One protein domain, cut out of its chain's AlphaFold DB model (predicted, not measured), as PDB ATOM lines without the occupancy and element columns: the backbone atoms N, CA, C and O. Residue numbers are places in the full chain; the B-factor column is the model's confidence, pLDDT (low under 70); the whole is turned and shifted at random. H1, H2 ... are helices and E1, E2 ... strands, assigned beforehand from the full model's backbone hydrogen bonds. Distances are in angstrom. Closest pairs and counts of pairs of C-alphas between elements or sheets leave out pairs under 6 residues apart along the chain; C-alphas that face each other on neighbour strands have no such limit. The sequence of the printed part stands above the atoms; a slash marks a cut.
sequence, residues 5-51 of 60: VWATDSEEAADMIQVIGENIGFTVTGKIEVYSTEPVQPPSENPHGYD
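What this domain is: This is residues 5 to 51 of the 60 residues of an uncharacterized protein of Rudanella paleaurantiibacter (UniProt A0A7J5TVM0). This domain has little regular structure: one helix, H1, and a wide unnamed loop, residues 25 to 47, which runs back past H1 and then turns round to the short strand E1. There E1 pairs with residues 5 to 6, next to H1. The printed part has 47 residues, with H1 then E1 along it; it is mostly helix by its named elements, which hold only 18 residues. It is compact, with a radius of gyration of the C-alphas of 10.8 A, yet elongated, spanning 30 by 18 by 16 A.

How they stand to each other: Residues 5 to 6 pair antiparallel with residues 48 to 49 of E1, residues 48 to 50, which pairs with no named strand. In H1, residues 10 to 24, every O i to N i+4 pair is within hydrogen-bond range. The closest C-alphas of H1 and E1, those of Ile 20 and Gly 49, are 7.2 A apart.

Where its parts are: H1 runs 20.7 A from C-alpha 10 at (11.344, 52.254, 47.266) to C-alpha 24 at (-6.273, 41.326, 47.489). E1 ends with C-alpha 50 at (4.894, 38.413, 52.099).

The domain as a whole: The C-alphas farthest apart, those of Thr 29 and Pro 42, are 30.6 A apart. The link from H1 to E1 is long, 23 residues. The printed part has no cut; pLDDT is under 70 at residues 43 to 47.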
ATOM      1  N   VAL A   5       7.425  43.749  51.359       84.00
ATOM      2  CA  VAL A   5       7.779  43.516  49.962       84.00
ATOM      3  C   VAL A   5       9.288  43.424  49.851       84.00
ATOM      4  O   VAL A   5      10.014  44.159  50.520       84.00
ATOM      5  N   TRP A   6       9.753  42.489  49.030       85.25
ATOM      6  CA  TRP A   6      11.128  42.501  48.557       85.25
ATOM      7  C   TRP A   6      11.196  43.332  47.277       85.25
ATOM      8  O   TRP A   6      10.457  43.045  46.338       85.25
ATOM      9  N   ALA A   7      12.050  44.350  47.266       83.81
ATOM     10  CA  ALA A   7      12.234  45.271  46.150       83.81
ATOM     11  C   ALA A   7      13.667  45.817  46.160       83.81
ATOM     12  O   ALA A   7      14.314  45.865  47.211       83.81
ATOM     13  N   THR A   8      14.161  46.213  44.991       85.00
ATOM     14  CA  THR A   8      15.497  46.795  44.816       85.00
ATOM     15  C   THR A   8      15.560  48.253  45.265       85.00
ATOM     16  O   THR A   8      16.607  48.705  45.734       85.00
ATOM     17  N   ASP A   9      14.432  48.960  45.211       86.50
ATOM     18  CA  ASP A   9      14.275  50.322  45.708       86.50
ATOM     19  C   ASP A   9      12.850  50.599  46.229       86.50
ATOM     20  O   ASP A   9      11.975  49.728  46.274       86.50
ATOM     21  N   SER A  10      12.627  51.827  46.703       87.19
ATOM     22  CA  SER A  10      11.344  52.254  47.266       87.19
ATOM     23  C   SER A  10      10.240  52.470  46.229       87.19
ATOM     24  O   SER A  10       9.070  52.405  46.603       87.19
ATOM     25  N   GLU A  11      10.584  52.760  44.971       89.38
ATOM     26  CA  GLU A  11       9.598  52.927  43.894       89.38
ATOM     27  C   GLU A  11       9.039  51.559  43.503       89.38
ATOM     28  O   GLU A  11       7.827  51.358  43.550       89.38
ATOM     29  N   GLU A  12       9.914  50.574  43.283       87.81
ATOM     30  CA  GLU A  12       9.518  49.190  43.022       87.81
ATOM     31  C   GLU A  12       8.717  48.606  44.197       87.81
ATOM     32  O   GLU A  12       7.719  47.911  43.997       87.81
ATOM     33  N   ALA A  13       9.075  48.945  45.442       88.06
ATOM     34  CA  ALA A  13       8.274  48.576  46.608       88.06
ATOM     35  C   ALA A  13       6.854  49.165  46.556       88.06
ATOM     36  O   ALA A  13       5.885  48.466  46.862       88.06
ATOM     37  N   ALA A  14       6.714  50.441  46.189       88.44
ATOM     38  CA  ALA A  14       5.423  51.119  46.116       88.44
ATOM     39  C   ALA A  14       4.538  50.560  44.992       88.44
ATOM     40  O   ALA A  14       3.339  50.354  45.206       88.44
ATOM     41  N   ASP A  15       5.118  50.264  43.831       89.62
ATOM     42  CA  ASP A  15       4.417  49.637  42.709       89.62
ATOM     43  C   ASP A  15       3.939  48.228  43.073       89.62
ATOM     44  O   ASP A  15       2.773  47.883  42.861       89.62
ATOM     45  N   MET A  16       4.792  47.434  43.728       88.25
ATOM     46  CA  MET A  16       4.415  46.108  44.221       88.25
ATOM     47  C   MET A  16       3.262  46.172  45.227       88.25
ATOM     48  O   MET A  16       2.338  45.362  45.151       88.25
ATOM     49  N   ILE A  17       3.274  47.142  46.149       88.06
ATOM     50  CA  ILE A  17       2.183  47.338  47.114       88.06
ATOM     51  C   ILE A  17       0.862  47.655  46.400       88.06
ATOM     52  O   ILE A  17      -0.173  47.121  46.802       88.06
ATOM     53  N   GLN A  18       0.879  48.476  45.346       88.50
ATOM     54  CA  GLN A  18      -0.322  48.781  44.557       88.50
ATOM     55  C   GLN A  18      -0.867  47.532  43.861       88.50
ATOM     56  O   GLN A  18      -2.032  47.189  44.049       88.50
ATOM     57  N   VAL A  19      -0.009  46.803  43.141       89.12
ATOM     58  CA  VAL A  19      -0.396  45.590  42.406       89.12
ATOM     59  C   VAL A  19      -0.924  44.505  43.347       89.12
ATOM     60  O   VAL A  19      -1.941  43.868  43.070       89.12
ATOM     61  N   ILE A  20      -0.253  44.266  44.476       87.06
ATOM     62  CA  ILE A  20      -0.717  43.279  45.459       87.06
ATOM     63  C   ILE A  20      -2.025  43.751  46.096       87.06
ATOM     64  O   ILE A  20      -2.939  42.945  46.250       87.06
ATOM     65  N   GLY A  21      -2.129  45.038  46.441       85.94
ATOM     66  CA  GLY A  21      -3.333  45.633  47.015       85.94
ATOM     67  C   GLY A  21      -4.563  45.409  46.145       85.94
ATOM     68  O   GLY A  21      -5.556  44.853  46.622       85.94
ATOM     69  N   GLU A  22      -4.467  45.744  44.856       86.06
ATOM     70  CA  GLU A  22      -5.544  45.529  43.885       86.06
ATOM     71  C   GLU A  22      -5.966  44.056  43.821       86.06
ATOM     72  O   GLU A  22      -7.158  43.749  43.854       86.06
ATOM     73  N   ASN A  23      -4.995  43.138  43.818       84.06
ATOM     74  CA  ASN A  23      -5.261  41.701  43.784       84.06
ATOM     75  C   ASN A  23      -5.940  41.170  45.053       84.06
ATOM     76  O   ASN A  23      -6.693  40.198  44.976       84.06
ATOM     77  N   ILE A  24      -5.684  41.773  46.218       81.38
ATOM     78  CA  ILE A  24      -6.273  41.326  47.489       81.38
ATOM     79  C   ILE A  24      -7.507  42.133  47.911       81.38
ATOM     80  O   ILE A  24      -8.081  41.858  48.965       81.38
ATOM     81  N   GLY A  25      -7.951  43.078  47.078       81.25
ATOM     82  CA  GLY A  25      -9.212  43.793  47.257       81.25
ATOM     83  C   GLY A  25      -9.109  45.104  48.036       81.25
ATOM     84  O   GLY A  25     -10.081  45.491  48.684       81.25
ATOM     85  N   PHE A  26      -7.970  45.804  47.986       80.75
ATOM     86  CA  PHE A  26      -7.896  47.199  48.424       80.75
ATOM     87  C   PHE A  26      -7.185  48.091  47.403       80.75
ATOM     88  O   PHE A  26      -6.187  47.716  46.801       80.75
ATOM     89  N   THR A  27      -7.676  49.316  47.237       85.50
ATOM     90  CA  THR A  27      -7.060  50.310  46.352       85.50
ATOM     91  C   THR A  27      -6.262  51.307  47.174       85.50
ATOM     92  O   THR A  27      -6.774  51.885  48.135       85.50
ATOM     93  N   VAL A  28      -5.012  51.547  46.784       82.50
ATOM     94  CA  VAL A  28      -4.208  52.624  47.360       82.50
ATOM     95  C   VAL A  28      -4.633  53.946  46.722       82.50
ATOM     96  O   VAL A  28      -4.395  54.178  45.545       82.50
ATOM     97  N   THR A  29      -5.272  54.824  47.492       83.81
ATOM     98  CA  THR A  29      -5.777  56.126  47.004       83.81
ATOM     99  C   THR A  29      -5.009  57.325  47.562       83.81
ATOM    100  O   THR A  29      -5.373  58.474  47.314       83.81
ATOM    101  N   GLY A  30      -3.954  57.075  48.336       80.94
ATOM    102  CA  GLY A  30      -3.234  58.102  49.079       80.94
ATOM    103  C   GLY A  30      -1.757  57.777  49.251       80.94
ATOM    104  O   GLY A  30      -1.102  57.265  48.349       80.94
ATOM    105  N   LYS A  31      -1.214  58.113  50.420       83.56
ATOM    106  CA  LYS A  31       0.220  58.016  50.696       83.56
ATOM    107  C   LYS A  31       0.629  56.579  51.041       83.56
ATOM    108  O   LYS A  31       0.058  55.987  51.954       83.56
ATOM    109  N   ILE A  32       1.661  56.071  50.369       83.81
ATOM    110  CA  ILE A  32       2.401  54.870  50.778       83.81
ATOM    111  C   ILE A  32       3.607  55.315  51.611       83.81
ATOM    112  O   ILE A  32       4.338  56.222  51.216       83.81
ATOM    113  N   GLU A  33       3.820  54.683  52.763       82.81
ATOM    114  CA  GLU A  33       5.018  54.879  53.585       82.81
ATOM    115  C   GLU A  33       5.855  53.599  53.561       82.81
ATOM    116  O   GLU A  33       5.409  52.544  54.013       82.81
ATOM    117  N   VAL A  34       7.062  53.693  53.002       84.69
ATOM    118  CA  VAL A  34       7.990  52.565  52.867       84.69
ATOM    119  C   VAL A  34       9.061  52.675  53.947       84.69
ATOM    120  O   VAL A  34       9.752  53.688  54.048       84.69
ATOM    121  N   TYR A  35       9.215  51.615  54.737       83.06
ATOM    122  CA  TYR A  35      10.258  51.500  55.751       83.06
ATOM    123  C   TYR A  35      11.197  50.360  55.372       83.06
ATOM    124  O   TYR A  35      10.771  49.210  55.260       83.06
ATOM    125  N   SER A  36      12.480  50.671  55.197       83.38
ATOM    126  CA  SER A  36      13.502  49.637  55.047       83.38
ATOM    127  C   SER A  36      13.678  48.910  56.382       83.38
ATOM    128  O   SER A  36      13.756  49.538  57.439       83.38
ATOM    129  N   THR A  37      13.707  47.582  56.336       82.06
ATOM    130  CA  THR A  37      13.895  46.719  57.506       82.06
ATOM    131  C   THR A  37      14.946  45.669  57.183       82.06
ATOM    132  O   THR A  37      15.221  45.409  56.010       82.06
ATOM    133  N   GLU A  38      15.545  45.066  58.210       80.94
ATOM    134  CA  GLU A  38      16.410  43.911  57.981       80.94
ATOM    135  C   GLU A  38      15.612  42.780  57.303       80.94
ATOM    136  O   GLU A  38      14.460  42.531  57.680       80.94
ATOM    137  N   PRO A  39      16.192  42.095  56.301       72.44
ATOM    138  CA  PRO A  39      15.510  41.025  55.588       72.44
ATOM    139  C   PRO A  39      15.112  39.899  56.546       72.44
ATOM    140  O   PRO A  39      15.959  39.232  57.135       72.44
ATOM    141  N   VAL A  40      13.804  39.666  56.672       73.88
ATOM    142  CA  VAL A  40      13.249  38.555  57.470       73.88
ATOM    143  C   VAL A  40      13.201  37.257  56.654       73.88
ATOM    144  O   VAL A  40      13.199  36.164  57.217       73.88
ATOM    145  N   GLN A  41      13.181  37.368  55.324       72.81
ATOM    146  CA  GLN A  41      13.286  36.255  54.382       72.81
ATOM    147  C   GLN A  41      14.516  36.441  53.483       72.81
ATOM    148  O   GLN A  41      14.919  37.586  53.249       72.81
ATOM    149  N   PRO A  42      15.135  35.346  52.997       72.56
ATOM    150  CA  PRO A  42      16.252  35.448  52.068       72.56
ATOM    151  C   PRO A  42      15.838  36.213  50.799       72.56
ATOM    152  O   PRO A  42      14.687  36.094  50.369       72.56
ATOM    153  N   PRO A  43      16.761  36.974  50.184       66.94
ATOM    154  CA  PRO A  43      16.504  37.649  48.920       66.94
ATOM    155  C   PRO A  43      16.007  36.650  47.876       66.94
ATOM    156  O   PRO A  43      16.614  35.595  47.689       66.94
ATOM    157  N   SER A  44      14.918  36.988  47.195       66.69
ATOM    158  CA  SER A  44      14.445  36.232  46.034       66.69
ATOM    159  C   SER A  44      14.833  36.973  44.762       66.69
ATOM    160  O   SER A  44      14.935  38.200  44.770       66.69
ATOM    161  N   GLU A  45      15.031  36.234  43.671       69.00
ATOM    162  CA  GLU A  45      15.345  36.813  42.357       69.00
ATOM    163  C   GLU A  45      14.204  37.687  41.822       69.00
ATOM    164  O   GLU A  45      14.463  38.623  41.074       69.00
ATOM    165  N   ASN A  46      12.959  37.416  42.235       67.19
ATOM    166  CA  ASN A  46      11.787  38.193  41.837       67.19
ATOM    167  C   ASN A  46      11.180  38.962  43.029       67.19
ATOM    168  O   ASN A  46      11.050  38.392  44.127       67.19
ATOM    169  N   PRO A  47      10.742  40.218  42.814       66.38
ATOM    170  CA  PRO A  47       9.951  40.965  43.784       66.38
ATOM    171  C   PRO A  47       8.703  40.185  44.197       66.38
ATOM    172  O   PRO A  47       7.980  39.638  43.363       66.38
ATOM    173  N   HIS A  48       8.447  40.113  45.499       74.19
ATOM    174  CA  HIS A  48       7.279  39.419  46.033       74.19
ATOM    175  C   HIS A  48       6.819  40.054  47.345       74.19
ATOM    176  O   HIS A  48       7.624  40.546  48.141       74.19
ATOM    177  N   GLY A  49       5.504  40.033  47.564       73.50
ATOM    178  CA  GLY A  49       4.898  40.399  48.836       73.50
ATOM    179  C   GLY A  49       4.789  39.201  49.768       73.50
ATOM    180  O   GLY A  49       4.444  38.101  49.339       73.50
ATOM    181  N   TYR A  50       5.048  39.415  51.051       77.50
ATOM    182  CA  TYR A  50       4.894  38.413  52.099       77.50
ATOM    183  C   TYR A  50       4.387  39.052  53.398       77.50
ATOM    184  O   TYR A  50       4.344  40.275  53.540       77.50
ATOM    185  N   ASP A  51       3.971  38.205  54.349       76.31
ATOM    186  CA  ASP A  51       3.413  38.636  55.643       76.31
ATOM    187  C   ASP A  51       2.202  39.579  55.484       76.31
ATOM    188  O   ASP A  51       2.050  40.569  56.195       76.31
TER     189      ASP A  51